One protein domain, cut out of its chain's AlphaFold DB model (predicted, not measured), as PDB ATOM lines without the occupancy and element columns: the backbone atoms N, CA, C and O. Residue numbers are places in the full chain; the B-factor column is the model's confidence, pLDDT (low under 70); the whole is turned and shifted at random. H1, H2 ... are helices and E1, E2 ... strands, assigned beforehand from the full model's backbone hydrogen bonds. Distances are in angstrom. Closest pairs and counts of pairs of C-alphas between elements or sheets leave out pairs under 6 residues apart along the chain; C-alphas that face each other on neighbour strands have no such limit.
ATOM      1  N   ASP A   2      -2.729 -11.872  41.333       49.34
ATOM      2  CA  ASP A   2      -2.821 -13.320  41.181       49.34
ATOM      3  C   ASP A   2      -4.203 -13.763  40.687       49.34
ATOM      4  O   ASP A   2      -4.256 -14.522  39.736       49.34
ATOM      5  N   ASP A   3      -5.311 -13.187  41.161       51.97
ATOM      6  CA  ASP A   3      -6.651 -13.687  40.800       51.97
ATOM      7  C   ASP A   3      -7.037 -13.544  39.311       51.97
ATOM      8  O   ASP A   3      -7.651 -14.453  38.765       51.97
ATOM      9  N   GLU A   4      -6.660 -12.462  38.605       49.91
ATOM     10  CA  GLU A   4      -6.940 -12.318  37.154       49.91
ATOM     11  C   GLU A   4      -6.005 -13.197  36.294       49.91
ATOM     12  O   GLU A   4      -6.425 -13.718  35.263       49.91
ATOM     13  N   ILE A   5      -4.750 -13.399  36.717       49.53
ATOM     14  CA  ILE A   5      -3.763 -14.258  36.032       49.53
ATOM     15  C   ILE A   5      -4.054 -15.744  36.300       49.53
ATOM     16  O   ILE A   5      -3.878 -16.590  35.426       49.53
ATOM     17  N   GLN A   6      -4.551 -16.060  37.491       51.00
ATOM     18  CA  GLN A   6      -4.927 -17.398  37.932       51.00
ATOM     19  C   GLN A   6      -6.309 -17.794  37.387       51.00
ATOM     20  O   GLN A   6      -6.478 -18.940  36.975       51.00
ATOM     21  N   ALA A   7      -7.252 -16.848  37.259       51.00
ATOM     22  CA  ALA A   7      -8.508 -17.041  36.524       51.00
ATOM     23  C   ALA A   7      -8.302 -17.145  35.002       51.00
ATOM     24  O   ALA A   7      -9.098 -17.794  34.325       51.00
ATOM     25  N   ALA A   8      -7.226 -16.559  34.462       49.56
ATOM     26  CA  ALA A   8      -6.819 -16.752  33.069       49.56
ATOM     27  C   ALA A   8      -6.164 -18.122  32.795       49.56
ATOM     28  O   ALA A   8      -6.004 -18.465  31.626       49.56
ATOM     29  N   GLY A   9      -5.864 -18.918  33.831       42.69
ATOM     30  CA  GLY A   9      -5.541 -20.342  33.719       42.69
ATOM     31  C   GLY A   9      -4.165 -20.655  33.117       42.69
ATOM     32  O   GLY A   9      -3.769 -20.155  32.070       42.69
ATOM     33  N   GLY A  10      -3.426 -21.527  33.803       51.59
ATOM     34  CA  GLY A  10      -2.068 -21.949  33.463       51.59
ATOM     35  C   GLY A  10      -1.863 -22.444  32.027       51.59
ATOM     36  O   GLY A  10      -2.753 -23.016  31.413       51.59
ATOM     37  N   GLN A  11      -0.640 -22.230  31.536       50.31
ATOM     38  CA  GLN A  11      -0.026 -22.743  30.298       50.31
ATOM     39  C   GLN A  11      -0.742 -22.527  28.942       50.31
ATOM     40  O   GLN A  11      -0.035 -22.553  27.942       50.31
ATOM     41  N   ASP A  12      -2.037 -22.191  28.884       51.78
ATOM     42  CA  ASP A  12      -2.826 -22.100  27.637       51.78
ATOM     43  C   ASP A  12      -3.666 -20.808  27.494       51.78
ATOM     44  O   ASP A  12      -4.631 -20.750  26.724       51.78
ATOM     45  N   ALA A  13      -3.312 -19.718  28.184       55.50
ATOM     46  CA  ALA A  13      -3.901 -18.412  27.875       55.50
ATOM     47  C   ALA A  13      -3.568 -18.035  26.416       55.50
ATOM     48  O   ALA A  13      -2.412 -17.776  26.079       55.50
ATOM     49  N   SER A  14      -4.574 -18.024  25.528       61.97
ATOM     50  CA  SER A  14      -4.358 -17.711  24.107       61.97
ATOM     51  C   SER A  14      -3.631 -16.368  23.950       61.97
ATOM     52  O   SER A  14      -3.902 -15.430  24.701       61.97
ATOM     53  N   LEU A  15      -2.739 -16.245  22.956       63.84
ATOM     54  CA  LEU A  15      -1.972 -15.014  22.685       63.84
ATOM     55  C   LEU A  15      -2.847 -13.748  22.711       63.84
ATOM     56  O   LEU A  15      -2.444 -12.718  23.236       63.84
ATOM     57  N   ARG A  16      -4.098 -13.862  22.249       62.22
ATOM     58  CA  ARG A  16      -5.101 -12.793  22.280       62.22
ATOM     59  C   ARG A  16      -5.464 -12.321  23.696       62.22
ATOM     60  O   ARG A  16      -5.636 -11.123  23.891       62.22
ATOM     61  N   VAL A  17      -5.592 -13.227  24.665       67.75
ATOM     62  CA  VAL A  17      -5.887 -12.897  26.074       67.75
ATOM     63  C   VAL A  17      -4.677 -12.219  26.716       67.75
ATOM     64  O   VAL A  17      -4.826 -11.198  27.385       67.75
ATOM     65  N   ILE A  18      -3.470 -12.720  26.442       69.25
ATOM     66  CA  ILE A  18      -2.220 -12.104  26.909       69.25
ATOM     67  C   ILE A  18      -2.071 -10.684  26.341       69.25
ATOM     68  O   ILE A  18      -1.760  -9.752  27.086       69.25
ATOM     69  N   ASP A  19      -2.352 -10.489  25.051       67.75
ATOM     70  CA  ASP A  19      -2.292  -9.177  24.403       67.75
ATOM     71  C   ASP A  19      -3.366  -8.213  24.928       67.75
ATOM     72  O   ASP A  19      -3.094  -7.027  25.114       67.75
ATOM     73  N   GLN A  20      -4.573  -8.698  25.233       71.12
ATOM     74  CA  GLN A  20      -5.623  -7.889  25.865       71.12
ATOM     75  C   GLN A  20      -5.217  -7.418  27.264       71.12
ATOM     76  O   GLN A  20      -5.364  -6.235  27.578       71.12
ATOM     77  N   ILE A  21      -4.664  -8.317  28.081       70.88
ATOM     78  CA  ILE A  21      -4.154  -7.990  29.416       70.88
ATOM     79  C   ILE A  21      -3.016  -6.970  29.303       70.88
ATOM     80  O   ILE A  21      -3.041  -5.931  29.964       70.88
ATOM     81  N   ARG A  22      -2.049  -7.208  28.409       69.38
ATOM     82  CA  ARG A  22      -0.932  -6.288  28.158       69.38
ATOM     83  C   ARG A  22      -1.423  -4.900  27.740       69.38
ATOM     84  O   ARG A  22      -0.982  -3.909  28.317       69.38
ATOM     85  N   ASN A  23      -2.348  -4.816  26.787       71.19
ATOM     86  CA  ASN A  23      -2.886  -3.541  26.310       71.19
ATOM     87  C   ASN A  23      -3.671  -2.798  27.402       71.19
ATOM     88  O   ASN A  23      -3.511  -1.584  27.530       71.19
ATOM     89  N   LYS A  24      -4.442  -3.512  28.240       74.00
ATOM     90  CA  LYS A  24      -5.117  -2.947  29.425       74.00
ATOM     91  C   LYS A  24      -4.099  -2.291  30.362       74.00
ATOM     92  O   LYS A  24      -4.277  -1.136  30.736       74.00
ATOM     93  N   TYR A  25      -3.005  -2.975  30.696       74.00
ATOM     94  CA  TYR A  25      -1.979  -2.417  31.585       74.00
ATOM     95  C   TYR A  25      -1.178  -1.272  30.960       74.00
ATOM     96  O   TYR A  25      -0.888  -0.300  31.651       74.00
ATOM     97  N   ILE A  26      -0.864  -1.329  29.662       74.69
ATOM     98  CA  ILE A  26      -0.211  -0.211  28.962       74.69
ATOM     99  C   ILE A  26      -1.105   1.034  28.999       74.69
ATOM    100  O   ILE A  26      -0.626   2.123  29.320       74.69
ATOM    101  N   ALA A  27      -2.405   0.881  28.731       72.38
ATOM    102  CA  ALA A  27      -3.364   1.978  28.812       72.38
ATOM    103  C   ALA A  27      -3.485   2.530  30.243       72.38
ATOM    104  O   ALA A  27      -3.487   3.751  30.428       72.38
ATOM    105  N   LYS A  28      -3.502   1.654  31.259       72.75
ATOM    106  CA  LYS A  28      -3.494   2.049  32.677       72.75
ATOM    107  C   LYS A  28      -2.239   2.834  33.056       72.75
ATOM    108  O   LYS A  28      -2.356   3.932  33.583       72.75
ATOM    109  N   ILE A  29      -1.045   2.329  32.735       76.50
ATOM    110  CA  ILE A  29       0.230   3.010  33.023       76.50
ATOM    111  C   ILE A  29       0.307   4.351  32.286       76.50
ATOM    112  O   ILE A  29       0.765   5.343  32.848       76.50
ATOM    113  N   SER A  30      -0.160   4.407  31.035       74.62
ATOM    114  CA  SER A  30      -0.211   5.657  30.273       74.62
ATOM    115  C   SER A  30      -1.146   6.683  30.919       74.62
ATOM    116  O   SER A  30      -0.788   7.857  31.015       74.62
ATOM    117  N   THR A  31      -2.311   6.243  31.395       76.06
ATOM    118  CA  THR A  31      -3.277   7.097  32.100       76.06
ATOM    119  C   THR A  31      -2.697   7.598  33.416       76.06
ATOM    120  O   THR A  31      -2.671   8.806  33.628       76.06
ATOM    121  N   PHE A  32      -2.123   6.698  34.219       80.00
ATOM    122  CA  PHE A  32      -1.447   7.042  35.468       80.00
ATOM    123  C   PHE A  32      -0.363   8.093  35.257       80.00
ATOM    124  O   PHE A  32      -0.317   9.098  35.955       80.00
ATOM    125  N   LYS A  33       0.499   7.884  34.254       80.19
ATOM    126  CA  LYS A  33       1.581   8.814  33.936       80.19
ATOM    127  C   LYS A  33       1.039  10.217  33.651       80.19
ATOM    128  O   LYS A  33       1.539  11.174  34.228       80.19
ATOM    129  N   LYS A  34       0.015  10.331  32.800       77.81
ATOM    130  CA  LYS A  34      -0.609  11.622  32.468       77.81
ATOM    131  C   LYS A  34      -1.247  12.285  33.690       77.81
ATOM    132  O   LYS A  34      -1.126  13.493  33.861       77.81
ATOM    133  N   ASP A  35      -1.909  11.499  34.532       76.06
ATOM    134  CA  ASP A  35      -2.540  11.989  35.761       76.06
ATOM    135  C   ASP A  35      -1.489  12.522  36.742       76.06
ATOM    136  O   ASP A  35      -1.642  13.620  37.274       76.06
ATOM    137  N   MET A  36      -0.372  11.809  36.904       80.25
ATOM    138  CA  MET A  36       0.743  12.233  37.751       80.25
ATOM    139  C   MET A  36       1.507  13.436  37.188       80.25
ATOM    140  O   MET A  36       1.944  14.291  37.959       80.25
ATOM    141  N   GLU A  37       1.671  13.534  35.866       76.31
ATOM    142  CA  GLU A  37       2.250  14.715  35.209       76.31
ATOM    143  C   GLU A  37       1.389  15.958  35.474       76.31
ATOM    144  O   GLU A  37       1.922  16.989  35.890       76.31
ATOM    145  N   ASN A  38       0.064  15.838  35.328       79.31
ATOM    146  CA  ASN A  38      -0.889  16.906  35.630       79.31
ATOM    147  C   ASN A  38      -0.866  17.284  37.120       79.31
ATOM    148  O   ASN A  38      -0.696  18.449  37.466       79.31
ATOM    149  N   PHE A  39      -0.946  16.297  38.012       78.50
ATOM    150  CA  PHE A  39      -0.866  16.507  39.460       78.50
ATOM    151  C   PHE A  39       0.435  17.214  39.877       78.50
ATOM    152  O   PHE A  39       0.429  18.151  40.674       78.50
ATOM    153  N   THR A  40       1.567  16.827  39.282       76.44
ATOM    154  CA  THR A  40       2.866  17.465  39.548       76.44
ATOM    155  C   THR A  40       2.909  18.909  39.044       76.44
ATOM    156  O   THR A  40       3.483  19.770  39.714       76.44
ATOM    157  N   ALA A  41       2.329  19.192  37.874       72.94
ATOM    158  CA  ALA A  41       2.239  20.548  37.338       72.94
ATOM    159  C   ALA A  41       1.374  21.451  38.233       72.94
ATOM    160  O   ALA A  41       1.822  22.536  38.608       72.94
ATOM    161  N   GLY A  42       0.208  20.961  38.667       73.19
ATOM    162  CA  GLY A  42      -0.653  21.655  39.625       73.19
ATOM    163  C   GLY A  42       0.060  21.947  40.945       73.19
ATOM    164  O   GLY A  42       0.064  23.087  41.401       73.19
ATOM    165  N   TYR A  43       0.773  20.970  41.513       77.88
ATOM    166  CA  TYR A  43       1.542  21.181  42.744       77.88
ATOM    167  C   TYR A  43       2.639  22.250  42.603       77.88
ATOM    168  O   TYR A  43       2.870  23.034  43.525       77.88
ATOM    169  N   ARG A  44       3.325  22.321  41.451       71.94
ATOM    170  CA  ARG A  44       4.327  23.373  41.194       71.94
ATOM    171  C   ARG A  44       3.690  24.761  41.206       71.94
ATOM    172  O   ARG A  44       4.193  25.631  41.911       71.94
ATOM    173  N   LEU A  45       2.570  24.931  40.506       71.75
ATOM    174  CA  LEU A  45       1.837  26.200  40.474       71.75
ATOM    175  C   LEU A  45       1.278  26.573  41.852       71.75
ATOM    176  O   LEU A  45       1.367  27.730  42.257       71.75
ATOM    177  N   TYR A  46       0.798  25.592  42.622       79.94
ATOM    178  CA  TYR A  46       0.403  25.812  44.012       79.94
ATOM    179  C   TYR A  46       1.569  26.380  44.825       79.94
ATOM    180  O   TYR A  46       1.420  27.386  45.511       79.94
ATOM    181  N   LYS A  47       2.764  25.789  44.722       76.75
ATOM    182  CA  LYS A  47       3.943  26.271  45.455       76.75
ATOM    183  C   LYS A  47       4.365  27.691  45.082       76.75
ATOM    184  O   LYS A  47       4.908  28.385  45.943       76.75
ATOM    185  N   GLU A  48       4.161  28.095  43.833       73.81
ATOM    186  CA  GLU A  48       4.441  29.455  43.364       73.81
ATOM    187  C   GLU A  48       3.429  30.462  43.928       73.81
ATOM    188  O   GLU A  48       3.819  31.557  44.333       73.81
ATOM    189  N   ALA A  49       2.155  30.072  44.031       69.06
ATOM    190  CA  ALA A  49       1.065  30.971  44.402       69.06
ATOM    191  C   ALA A  49       0.642  30.922  45.887       69.06
ATOM    192  O   ALA A  49       0.051  31.883  46.373       69.06
ATOM    193  N   LYS A  50       0.979  29.873  46.655       74.44
ATOM    194  CA  LYS A  50       0.513  29.666  48.050       74.44
ATOM    195  C   LYS A  50       0.879  30.787  49.031       74.44
ATOM    196  O   LYS A  50       0.239  30.943  50.063       74.44
ATOM    197  N   ASN A  51       1.950  31.528  48.744       75.31
ATOM    198  CA  ASN A  51       2.428  32.617  49.599       75.31
ATOM    199  C   ASN A  51       1.876  33.981  49.167       75.31
ATOM    200  O   ASN A  51       2.193  34.986  49.803       75.31
ATOM    201  N   ILE A  52       1.104  34.033  48.077       59.25
ATOM    202  CA  ILE A  52       0.456  35.254  47.619       59.25
ATOM    203  C   ILE A  52      -0.792  35.458  48.491       59.25
ATOM    204  O   ILE A  52      -1.673  34.598  48.501       59.25
ATOM    205  N   PRO A  53      -0.880  36.566  49.247       59.00
ATOM    206  CA  PRO A  53      -2.012  36.817  50.127       59.00
ATOM    207  C   PRO A  53      -3.346  36.859  49.366       59.00
ATOM    208  O   PRO A  53      -3.383  37.386  48.250       59.00
ATOM    209  N   PRO A  54      -4.453  36.399  49.981       57.12
ATOM    210  CA  PRO A  54      -5.783  36.514  49.393       57.12
ATOM    211  C   PRO A  54      -6.080  37.945  48.923       57.12
ATOM    212  O   PRO A  54      -5.779  38.915  49.621       57.12
ATOM    213  N   GLY A  55      -6.651  38.079  47.724       51.62
ATOM    214  CA  GLY A  55      -6.976  39.373  47.111       51.62
ATOM    215  C   GLY A  55      -5.819  40.078  46.387       51.62
ATOM    216  O   GLY A  55      -6.036  41.140  45.806       51.62
ATOM    217  N   GLN A  56      -4.604  39.513  46.374       45.09
ATOM    218  CA  GLN A  56      -3.495  40.009  45.546       45.09
ATOM    219  C   GLN A  56      -3.406  39.268  44.209       45.09
ATOM    220  O   GLN A  56      -3.811  38.114  44.113       45.09
ATOM    221  N   GLN A  57      -2.854  39.921  43.180       53.09
ATOM    222  CA  GLN A  57      -2.698  39.316  41.854       53.09
ATOM    223  C   GLN A  57      -2.011  37.953  41.930       53.09
ATOM    224  O   GLN A  57      -0.927  37.842  42.497       53.09
ATOM    225  N   GLY A  58      -2.611  36.940  41.311       53.31
ATOM    226  CA  GLY A  58      -2.060  35.589  41.282       53.31
ATOM    227  C   GLY A  58      -2.352  34.757  42.533       53.31
ATOM    228  O   GLY A  58      -1.965  33.594  42.563       53.31
ATOM    229  N   ALA A  59      -3.045  35.302  43.543       54.19
ATOM    230  CA  ALA A  59      -3.487  34.521  44.698       54.19
ATOM    231  C   ALA A  59      -4.449  33.416  44.260       54.19
ATOM    232  O   ALA A  59      -5.327  33.659  43.434       54.19
ATOM    233  N   ILE A  60      -4.295  32.220  44.824       62.66
ATOM    234  CA  ILE A  60      -5.166  31.076  44.534       62.66
ATOM    235  C   ILE A  60      -6.584  31.375  45.034       62.66
ATOM    236  O   ILE A  60      -6.763  31.846  46.157       62.66
ATOM    237  N   MET A  61      -7.579  31.086  44.200       63.16
ATOM    238  CA  MET A  61      -8.993  31.082  44.565       63.16
ATOM    239  C   MET A  61      -9.464  29.639  44.781       63.16
ATOM    240  O   MET A  61      -9.058  28.727  44.065       63.16
ATOM    241  N   ASP A  62     -10.347  29.438  45.751       66.31
ATOM    242  CA  ASP A  62     -10.873  28.135  46.182       66.31
ATOM    243  C   ASP A  62     -12.098  27.661  45.375       66.31
ATOM    244  O   ASP A  62     -12.730  26.658  45.698       66.31
ATOM    245  N   ASN A  63     -12.442  28.343  44.285       61.41
ATOM    246  CA  ASN A  63     -13.634  28.050  43.483       61.41
ATOM    247  C   ASN A  63     -13.402  27.037  42.344       61.41
ATOM    248  O   ASN A  63     -14.364  26.640  41.687       61.41
ATOM    249  N   PHE A  64     -12.161  26.600  42.107       64.06
ATOM    250  CA  PHE A  64     -11.836  25.531  41.159       64.06
ATOM    251  C   PHE A  64     -10.975  24.461  41.830       64.06
ATOM    252  O   PHE A  64      -9.867  24.739  42.284       64.06
ATOM    253  N   ALA A  65     -11.505  23.235  41.883       70.31
ATOM    254  CA  ALA A  65     -10.900  22.078  42.547       70.31
ATOM    255  C   ALA A  65     -10.400  22.347  43.995       70.31
ATOM    256  O   ALA A  65      -9.251  22.017  44.298       70.31
ATOM    257  N   PRO A  66     -11.240  22.887  44.909       76.38
ATOM    258  CA  PRO A  66     -10.833  23.237  46.277       76.38
ATOM    259  C   PRO A  66     -10.167  22.088  47.037       76.38
ATOM    260  O   PRO A  66      -9.083  22.265  47.581       76.38
ATOM    261  N   GLY A  67     -10.730  20.876  46.984       82.31
ATOM    262  CA  GLY A  67     -10.130  19.729  47.671       82.31
ATOM    263  C   GLY A  67      -8.723  19.379  47.162       82.31
ATOM    264  O   GLY A  67      -7.915  18.814  47.891       82.31
ATOM    265  N   MET A  68      -8.374  19.737  45.917       84.00
ATOM    266  CA  MET A  68      -7.022  19.516  45.396       84.00
ATOM    267  C   MET A  68      -6.016  20.498  46.016       84.00
ATOM    268  O   MET A  68      -4.857  20.137  46.224       84.00
ATOM    269  N   ILE A  69      -6.460  21.712  46.360       83.62
ATOM    270  CA  ILE A  69      -5.658  22.691  47.110       83.62
ATOM    271  C   ILE A  69      -5.314  22.122  48.491       83.62
ATOM    272  O   ILE A  69      -4.145  22.151  48.875       83.62
ATOM    273  N   ASP A  70      -6.278  21.515  49.187       82.88
ATOM    274  CA  ASP A  70      -6.066  20.910  50.513       82.88
ATOM    275  C   ASP A  70      -5.070  19.738  50.474       82.88
ATOM    276  O   ASP A  70      -4.226  19.567  51.368       82.88
ATOM    277  N   ILE A  71      -5.108  18.945  49.399       84.69
ATOM    278  CA  ILE A  71      -4.140  17.871  49.146       84.69
ATOM    279  C   ILE A  71      -2.736  18.447  48.928       84.69
ATOM    280  O   ILE A  71      -1.771  17.969  49.533       84.69
ATOM    281  N   TYR A  72      -2.591  19.491  48.107       85.75
ATOM    282  CA  TYR A  72      -1.294  20.142  47.894       85.75
ATOM    283  C   TYR A  72      -0.760  20.820  49.156       85.75
ATOM    284  O   TYR A  72       0.440  20.741  49.428       85.75
ATOM    285  N   GLU A  73      -1.632  21.431  49.956       84.75
ATOM    286  CA  GLU A  73      -1.265  22.005  51.244       84.75
ATOM    287  C   GLU A  73      -0.750  20.920  52.204       84.75
ATOM    288  O   GLU A  73       0.282  21.098  52.856       84.75
ATOM    289  N   SER A  74      -1.408  19.760  52.239       79.38
ATOM    290  CA  SER A  74      -0.984  18.611  53.049       79.38
ATOM    291  C   SER A  74       0.374  18.043  52.609       79.38
ATOM    292  O   SER A  74       1.212  17.726  53.463       79.38
ATOM    293  N   LEU A  75       0.633  17.972  51.295       81.94
ATOM    294  CA  LEU A  75       1.948  17.600  50.749       81.94
ATOM    295  C   LEU A  75       3.033  18.604  51.134       81.94
ATOM    296  O   LEU A  75       4.127  18.207  51.541       81.94
ATOM    297  N   ASP A  76       2.743  19.899  51.020       82.38
ATOM    298  CA  ASP A  76       3.697  20.964  51.319       82.38
ATOM    299  C   ASP A  76       4.043  21.027  52.815       82.38
ATOM    300  O   ASP A  76       5.209  21.203  53.173       82.38
ATOM    301  N   LYS A  77       3.060  20.764  53.687       82.44
ATOM    302  CA  LYS A  77       3.244  20.598  55.139       82.44
ATOM    303  C   LYS A  77       3.913  19.269  55.528       82.44
ATOM    304  O   LYS A  77       4.121  19.033  56.714       82.44
ATOM    305  N   GLN A  78       4.249  18.411  54.559       76.06
ATOM    306  CA  GLN A  78       4.895  17.104  54.751       76.06
ATOM    307  C   GLN A  78       4.153  16.169  55.718       76.06
ATOM    308  O   GLN A  78       4.770  15.363  56.409       76.06
ATOM    309  N   LYS A  79       2.818  16.241  55.758       69.50
ATOM    310  CA  LYS A  79       2.015  15.435  56.691       69.50
ATOM    311  C   LYS A  79       1.975  13.936  56.354       69.50
ATOM    312  O   LYS A  79       1.558  13.144  57.191       69.50
ATOM    313  N   GLY A  80       2.426  13.531  55.161       62.75
ATOM    314  CA  GLY A  80       2.597  12.116  54.787       62.75
ATOM    315  C   GLY A  80       1.302  11.290  54.760       62.75
ATOM    316  O   GLY A  80       1.348  10.067  54.787       62.75
ATOM    317  N   ASN A  81       0.156  11.955  54.705       78.19
ATOM    318  CA  ASN A  81      -1.182  11.411  54.906       78.19
ATOM    319  C   ASN A  81      -1.958  11.274  53.588       78.19
ATOM    320  O   ASN A  81      -3.162  11.510  53.554       78.19
ATOM    321  N   ILE A  82      -1.265  10.958  52.489       82.75
ATOM    322  CA  ILE A  82      -1.858  10.894  51.150       82.75
ATOM    323  C   ILE A  82      -1.573   9.542  50.505       82.75
ATOM    324  O   ILE A  82      -0.435   9.073  50.485       82.75
ATOM    325  N   TYR A  83      -2.612   8.944  49.934       84.44
ATOM    326  CA  TYR A  83      -2.555   7.719  49.145       84.44
ATOM    327  C   TYR A  83      -2.998   8.007  47.714       84.44
ATOM    328  O   TYR A  83      -3.967   8.729  47.502       84.44
ATOM    329  N   ILE A  84      -2.304   7.430  46.733       86.25
ATOM    330  CA  ILE A  84      -2.722   7.458  45.329       86.25
ATOM    331  C   ILE A  84      -2.975   6.020  44.896       86.25
ATOM    332  O   ILE A  84      -2.093   5.169  45.023       86.25
ATOM    333  N   GLY A  85      -4.173   5.758  44.383       83.56
ATOM    334  CA  GLY A  85      -4.623   4.413  44.039       83.56
ATOM    335  C   GLY A  85      -5.502   4.383  42.800       83.56
ATOM    336  O   GLY A  85      -6.020   5.408  42.356       83.56
ATOM    337  N   GLU A  86      -5.652   3.190  42.228       81.88
ATOM    338  CA  GLU A  86      -6.596   2.967  41.131       81.88
ATOM    339  C   GLU A  86      -8.031   3.115  41.654       81.88
ATOM    340  O   GLU A  86      -8.369   2.589  42.717       81.88
ATOM    341  N   ASP A  87      -8.868   3.835  40.912       77.94
ATOM    342  CA  ASP A  87     -10.290   3.946  41.207       77.94
ATOM    343  C   ASP A  87     -11.091   2.790  40.564       77.94
ATOM    344  O   ASP A  87     -10.644   2.164  39.597       77.94
ATOM    345  N   PRO A  88     -12.306   2.481  41.058       72.75
ATOM    346  CA  PRO A  88     -13.145   1.430  40.474       72.75
ATOM    347  C   PRO A  88     -13.568   1.690  39.018       72.75
ATOM    348  O   PRO A  88     -13.989   0.762  38.329       72.75
ATOM    349  N   SER A  89     -13.476   2.936  38.545       70.25
ATOM    350  CA  SER A  89     -13.753   3.328  37.158       70.25
ATOM    351  C   SER A  89     -12.563   3.128  36.207       70.25
ATOM    352  O   SER A  89     -12.702   3.365  35.006       70.25
ATOM    353  N   GLY A  90     -11.416   2.642  36.701       69.50
ATOM    354  CA  GLY A  90     -10.202   2.394  35.918       69.50
ATOM    355  C   GLY A  90      -9.307   3.623  35.713       69.50
ATOM    356  O   GLY A  90      -8.349   3.550  34.938       69.50
ATOM    357  N   GLY A  91      -9.619   4.733  36.379       79.31
ATOM    358  CA  GLY A  91      -8.768   5.907  36.538       79.31
ATOM    359  C   GLY A  91      -7.945   5.842  37.826       79.31
ATOM    360  O   GLY A  91      -7.787   4.786  38.442       79.31
ATOM    361  N   PHE A  92      -7.401   6.984  38.235       84.56
ATOM    362  CA  PHE A  92      -6.641   7.113  39.476       84.56
ATOM    363  C   PHE A  92      -7.255   8.164  40.381       84.56
ATOM    364  O   PHE A  92      -7.789   9.173  39.922       84.56
ATOM    365  N   SER A  93      -7.123   7.939  41.681       87.69
ATOM    366  CA  SER A  93      -7.578   8.840  42.730       87.69
ATOM    367  C   SER A  93      -6.454   9.170  43.696       87.69
ATOM    368  O   SER A  93      -5.495   8.409  43.841       87.69
ATOM    369  N   VAL A  94      -6.577  10.325  44.336       85.31
ATOM    370  CA  VAL A  94      -5.745  10.766  45.444       85.31
ATOM    371  C   VAL A  94      -6.638  10.948  46.665       85.31
ATOM    372  O   VAL A  94      -7.668  11.616  46.609       85.31
ATOM    373  N   THR A  95      -6.251  10.321  47.767       85.06
ATOM    374  CA  THR A  95      -6.996  10.316  49.023       85.06
ATOM    375  C   THR A  95      -6.132  10.924  50.114       85.06
ATOM    376  O   THR A  95      -4.991  10.497  50.293       85.06
ATOM    377  N   ALA A  96      -6.667  11.900  50.843       83.62
ATOM    378  CA  ALA A  96      -6.044  12.463  52.033       83.62
ATOM    379  C   ALA A  96      -6.712  11.914  53.298       83.62
ATOM    380  O   ALA A  96      -7.937  11.795  53.362       83.62
ATOM    381  N   PHE A  97      -5.904  11.614  54.312       83.75
ATOM    382  CA  PHE A  97      -6.354  11.078  55.595       83.75
ATOM    383  C   PHE A  97      -6.052  12.040  56.734       83.75
ATOM    384  O   PHE A  97      -5.042  12.739  56.723       83.75
ATOM    385  N   ASP A  98      -6.882  12.030  57.760       80.12
ATOM    386  CA  ASP A  98      -6.517  12.545  59.063       80.12
ATOM    387  C   ASP A  98      -5.875  11.394  59.831       80.12
ATOM    388  O   ASP A  98      -6.537  10.413  60.157       80.12
ATOM    389  N   MET A  99      -4.568  11.480  60.068       73.88
ATOM    390  CA  MET A  99      -3.845  10.444  60.812       73.88
ATOM    391  C   MET A  99      -4.076  10.565  62.326       73.88
ATOM    392  O   MET A  99      -3.784   9.618  63.055       73.88
ATOM    393  N   ASP A 100      -4.604  11.703  62.789       76.44
ATOM    394  CA  ASP A 100      -4.898  11.962  64.201       76.44
ATOM    395  C   ASP A 100      -6.341  11.568  64.575       76.44
ATOM    396  O   ASP A 100      -6.677  11.472  65.759       76.44
ATOM    397  N   SER A 101      -7.184  11.285  63.576       78.56
ATOM    398  CA  SER A 101      -8.583  10.884  63.745       78.56
ATOM    399  C   SER A 101      -8.844   9.522  63.114       78.56
ATOM    400  O   SER A 101      -8.437   9.256  61.988       78.56
ATOM    401  N   ASN A 102      -9.606   8.675  63.805       81.69
ATOM    402  CA  ASN A 102     -10.021   7.382  63.271       81.69
ATOM    403  C   ASN A 102     -11.528   7.337  63.006       81.69
ATOM    404  O   ASN A 102     -12.326   7.941  63.728       81.69
ATOM    405  N   ASP A 103     -11.918   6.578  61.985       79.44
ATOM    406  CA  ASP A 103     -13.301   6.187  61.752       79.44
ATOM    407  C   ASP A 103     -13.813   5.240  62.860       79.44
ATOM    408  O   ASP A 103     -13.099   4.830  63.783       79.44
ATOM    409  N   ARG A 104     -15.092   4.859  62.774       74.94
ATOM    410  CA  ARG A 104     -15.723   3.958  63.757       74.94
ATOM    411  C   ARG A 104     -15.134   2.542  63.753       74.94
ATOM    412  O   ARG A 104     -15.450   1.768  64.654       74.94
ATOM    413  N   GLN A 105     -14.334   2.195  62.750       77.25
ATOM    414  CA  GLN A 105     -13.654   0.914  62.600       77.25
ATOM    415  C   GLN A 105     -12.166   0.979  62.998       77.25
ATOM    416  O   GLN A 105     -11.501  -0.054  62.987       77.25
ATOM    417  N   GLY A 106     -11.660   2.147  63.410       75.38
ATOM    418  CA  GLY A 106     -10.272   2.336  63.827       75.38
ATOM    419  C   GLY A 106      -9.293   2.607  62.680       75.38
ATOM    420  O   GLY A 106      -8.089   2.568  62.921       75.38
ATOM    421  N   ASN A 107      -9.775   2.872  61.461       77.94
ATOM    422  CA  ASN A 107      -8.922   3.278  60.340       77.94
ATOM    423  C   ASN A 107      -8.744   4.802  60.322       77.94
ATOM    424  O   ASN A 107      -9.671   5.500  60.735       77.94
ATOM    425  N   PRO A 108      -7.629   5.329  59.779       77.75
ATOM    426  CA  PRO A 108      -7.465   6.765  59.566       77.75
ATOM    427  C   PRO A 108      -8.655   7.355  58.804       77.75
ATOM    428  O   PRO A 108      -9.078   6.817  57.777       77.75
ATOM    429  N   LEU A 109      -9.208   8.452  59.317       81.88
ATOM    430  CA  LEU A 109     -10.385   9.088  58.737       81.88
ATOM    431  C   LEU A 109     -10.035   9.674  57.365       81.88
ATOM    432  O   LEU A 109      -9.092  10.448  57.238       81.88
ATOM    433  N   VAL A 110     -10.810   9.350  56.332       80.31
ATOM    434  CA  VAL A 110     -10.663   9.993  55.017       80.31
ATOM    435  C   VAL A 110     -11.175  11.430  55.105       80.31
ATOM    436  O   VAL A 110     -12.344  11.645  55.417       80.31
ATOM    437  N   ILE A 111     -10.304  12.400  54.819       79.31
ATOM    438  CA  ILE A 111     -10.653  13.827  54.743       79.31
ATOM    439  C   ILE A 111     -11.190  14.147  53.350       79.31
ATOM    440  O   ILE A 111     -12.203  14.823  53.216       79.31
ATOM    441  N   GLU A 112     -10.506  13.655  52.319       82.44
ATOM    442  CA  GLU A 112     -10.767  14.029  50.932       82.44
ATOM    443  C   GLU A 112     -10.415  12.863  50.001       82.44
ATOM    444  O   GLU A 112      -9.446  12.139  50.247       82.44
ATOM    445  N   ASN A 113     -11.189  12.668  48.932       86.00
ATOM    446  CA  ASN A 113     -10.914  11.644  47.924       86.00
ATOM    447  C   ASN A 113     -11.296  12.141  46.527       86.00
ATOM    448  O   ASN A 113     -12.477  12.234  46.190       86.00
ATOM    449  N   LEU A 114     -10.291  12.415  45.696       88.00
ATOM    450  CA  LEU A 114     -10.469  13.057  44.396       88.00
ATOM    451  C   LEU A 114      -9.952  12.181  43.265       88.00
ATOM    452  O   LEU A 114      -8.853  11.639  43.335       88.00
ATOM    453  N   SER A 115     -10.708  12.103  42.170       90.62
ATOM    454  CA  SER A 115     -10.229  11.474  40.936       90.62
ATOM    455  C   SER A 115      -9.201  12.382  40.250       90.62
ATOM    456  O   SER A 115      -9.532  13.474  39.783       90.62
ATOM    457  N   LEU A 116      -7.959  11.909  40.146       83.25
ATOM    458  CA  LEU A 116      -6.882  12.556  39.395       83.25
ATOM    459  C   LEU A 116      -7.182  12.576  37.897       83.25
ATOM    460  O   LEU A 116      -6.875  13.553  37.216       83.25
ATOM    461  N   THR A 117      -7.810  11.514  37.389       84.12
ATOM    462  CA  THR A 117      -8.199  11.426  35.981       84.12
ATOM    463  C   THR A 117      -9.244  12.481  35.633       84.12
ATOM    464  O   THR A 117      -9.106  13.149  34.605       84.12
ATOM    465  N   LYS A 118     -10.251  12.669  36.500       89.00
ATOM    466  CA  LYS A 118     -11.243  13.737  36.346       89.00
ATOM    467  C   LYS A 118     -10.593  15.111  36.477       89.00
ATOM    468  O   LYS A 118     -10.775  15.940  35.601       89.00
ATOM    469  N   TYR A 119      -9.759  15.322  37.495       85.75
ATOM    470  CA  TYR A 119      -9.056  16.594  37.669       85.75
ATOM    471  C   TYR A 119      -8.224  16.978  36.436       85.75
ATOM    472  O   TYR A 119      -8.271  18.115  35.985       85.75
ATOM    473  N   ARG A 120      -7.507  16.027  35.823       85.00
ATOM    474  CA  ARG A 120      -6.786  16.261  34.560       85.00
ATOM    475  C   ARG A 120      -7.719  16.686  33.420       85.00
ATOM    476  O   ARG A 120      -7.322  17.513  32.607       85.00
ATOM    477  N   GLN A 121      -8.911  16.094  33.322       82.88
ATOM    478  CA  GLN A 121      -9.907  16.478  32.316       82.88
ATOM    479  C   GLN A 121     -10.436  17.888  32.585       82.88
ATOM    480  O   GLN A 121     -10.360  18.725  31.697       82.88
ATOM    481  N   ASP A 122     -10.831  18.175  33.827       77.31
ATOM    482  CA  ASP A 122     -11.331  19.490  34.239       77.31
ATOM    483  C   ASP A 122     -10.287  20.598  33.975       77.31
ATOM    484  O   ASP A 122     -10.631  21.682  33.513       77.31
ATOM    485  N   VAL A 123      -8.994  20.326  34.204       67.62
ATOM    486  CA  VAL A 123      -7.890  21.249  33.874       67.62
ATOM    487  C   VAL A 123      -7.757  21.453  32.364       67.62
ATOM    488  O   VAL A 123      -7.559  22.578  31.911       67.62
ATOM    489  N   ALA A 124      -7.852  20.386  31.571       67.88
ATOM    490  CA  ALA A 124      -7.770  20.485  30.114       67.88
ATOM    491  C   ALA A 124      -8.941  21.286  29.523       67.88
ATOM    492  O   ALA A 124      -8.731  22.036  28.571       67.88
ATOM    493  N   ASP A 125     -10.128  21.154  30.115       71.31
ATOM    494  CA  ASP A 125     -11.344  21.866  29.714       71.31
ATOM    495  C   ASP A 125     -11.366  23.327  30.210       71.31
ATOM    496  O   ASP A 125     -12.099  24.149  29.664       71.31
ATOM    497  N   ASN A 126     -10.531  23.670  31.199       60.75
ATOM    498  CA  ASN A 126     -10.376  25.016  31.757       60.75
ATOM    499  C   ASN A 126      -9.095  25.718  31.257       60.75
ATOM    500  O   ASN A 126      -8.322  26.257  32.049       60.75
ATOM    501  N   ASP A 127      -8.809  25.652  29.952       63.91
ATOM    502  CA  ASP A 127      -7.635  26.282  29.317       63.91
ATOM    503  C   ASP A 127      -6.285  25.952  29.996       63.91
ATOM    504  O   ASP A 127      -5.358  26.764  30.026       63.91
ATOM    505  N   GLN A 128      -6.151  24.737  30.540       59.44
ATOM    506  CA  GLN A 128      -4.975  24.268  31.290       59.44
ATOM    507  C   GLN A 128      -4.695  25.042  32.587       59.44
ATOM    508  O   GLN A 128      -3.572  25.024  33.101       59.44
ATOM    509  N   GLN A 129      -5.707  25.699  33.152       65.12
ATOM    510  CA  GLN A 129      -5.607  26.342  34.456       65.12
ATOM    511  C   GLN A 129      -5.830  25.322  35.576       65.12
ATOM    512  O   GLN A 129      -6.866  24.667  35.668       65.12
ATOM    513  N   PHE A 130      -4.833  25.199  36.453       69.25
ATOM    514  CA  PHE A 130      -4.860  24.281  37.599       69.25
ATOM    515  C   PHE A 130      -5.605  24.847  38.804       69.25
ATOM    516  O   PHE A 130      -6.107  24.078  39.624       69.25
ATOM    517  N   PHE A 131      -5.659  26.177  38.878       69.94
ATOM    518  CA  PHE A 131      -6.386  26.964  39.860       69.94
ATOM    519  C   PHE A 131      -6.899  28.219  39.178       69.94
ATOM    520  O   PHE A 131      -6.210  28.794  38.330       69.94
ATOM    521  N   ASN A 132      -8.046  28.698  39.634       63.34
ATOM    522  CA  ASN A 132      -8.392  30.086  39.404       63.34
ATOM    523  C   ASN A 132      -7.477  30.949  40.272       63.34
ATOM    524  O   ASN A 132      -7.175  30.607  41.419       63.34
ATOM    525  N   THR A 133      -7.019  32.066  39.723       56.50
ATOM    526  CA  THR A 133      -6.212  33.025  40.470       56.50
ATOM    527  C   THR A 133      -6.861  34.391  40.431       56.50
ATOM    528  O   THR A 133      -7.572  34.732  39.485       56.50
ATOM    529  N   VAL A 134      -6.612  35.193  41.461       48.47
ATOM    530  CA  VAL A 134      -7.072  36.574  41.495       48.47
ATOM    531  C   VAL A 134      -6.405  37.328  40.351       48.47
ATOM    532  O   VAL A 134      -5.205  37.616  40.368       48.47
ATOM    533  N   VAL A 135      -7.200  37.694  39.353       52.00
ATOM    534  CA  VAL A 135      -6.778  38.607  38.298       52.00
ATOM    535  C   VAL A 135      -7.025  40.025  38.795       52.00
ATOM    536  O   VAL A 135      -8.125  40.573  38.691       52.00
TER     537      VAL A 135
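Overview. This is residues 2 to 135 of the 265 residues of an uncharacterized protein of Pusillimonas sp (UniProt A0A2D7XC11). One long helix, H2, passes slantwise over a face of a small twisted sheet of strands E1, E2 and E3, with H3 across the same face and H4 packed on H2 beside the strands; short H1 lies away from the sheet, near H2's first end. The printed part has 134 residues, class mixed, in the order H1 H2 H3 E1 E2 E3 H4. The sheet, order E1 - E2 - E3, is an antiparallel meander, each strand neighbour to the one before, and with H2 and H3 makes two layers. The whole is loose, radius of gyration of the C-alphas 19.0 A, and flat, spanning 65 by 41 by 20 A.

Arrangement. Start at the hairpin of E1, residues 82 to 86, and E2, residues 92 to 102: N 83 and O 95 are within hydrogen-bond range at 2.9 A. E2 and E3, residues 108 to 115, form another hairpin, with N 94 and O 114 at 2.8 A. E2 bends by 88 degrees at residue 99. On the sheet, H2, residues 15 to 49, has a height over the sheet of 9.5 A. H3, residues 66 to 76, on the same face, touches H2's residues 43 to 47 alone, closest C-alphas Tyr 43 and Tyr 72, 6.0 A, about perpendicular at 81 degrees. H4, residues 116 to 125, touches H2's residues 31 to 39 alone, closest C-alphas Asp 35 and Leu 116, 5.7 A, at a steep tilt of 66 degrees. H1, residues 2 to 7, is apart from H2. Every O i to N i+4 pair is within range in H1, H2, H3 and H4.

Along the chain. Find C-alpha 15 at (-1.972, -15.014, 22.685); H2 runs 50.9 A to C-alpha 49 at (1.065, 30.971, 44.402). E2 spans 24.0 A and E3 19.4 A.

Size, cuts and confidence. The printed part has no cut. Residues 50 to 65 make the long link. pLDDT is under 70 in 48 residues, among them 2 to 19.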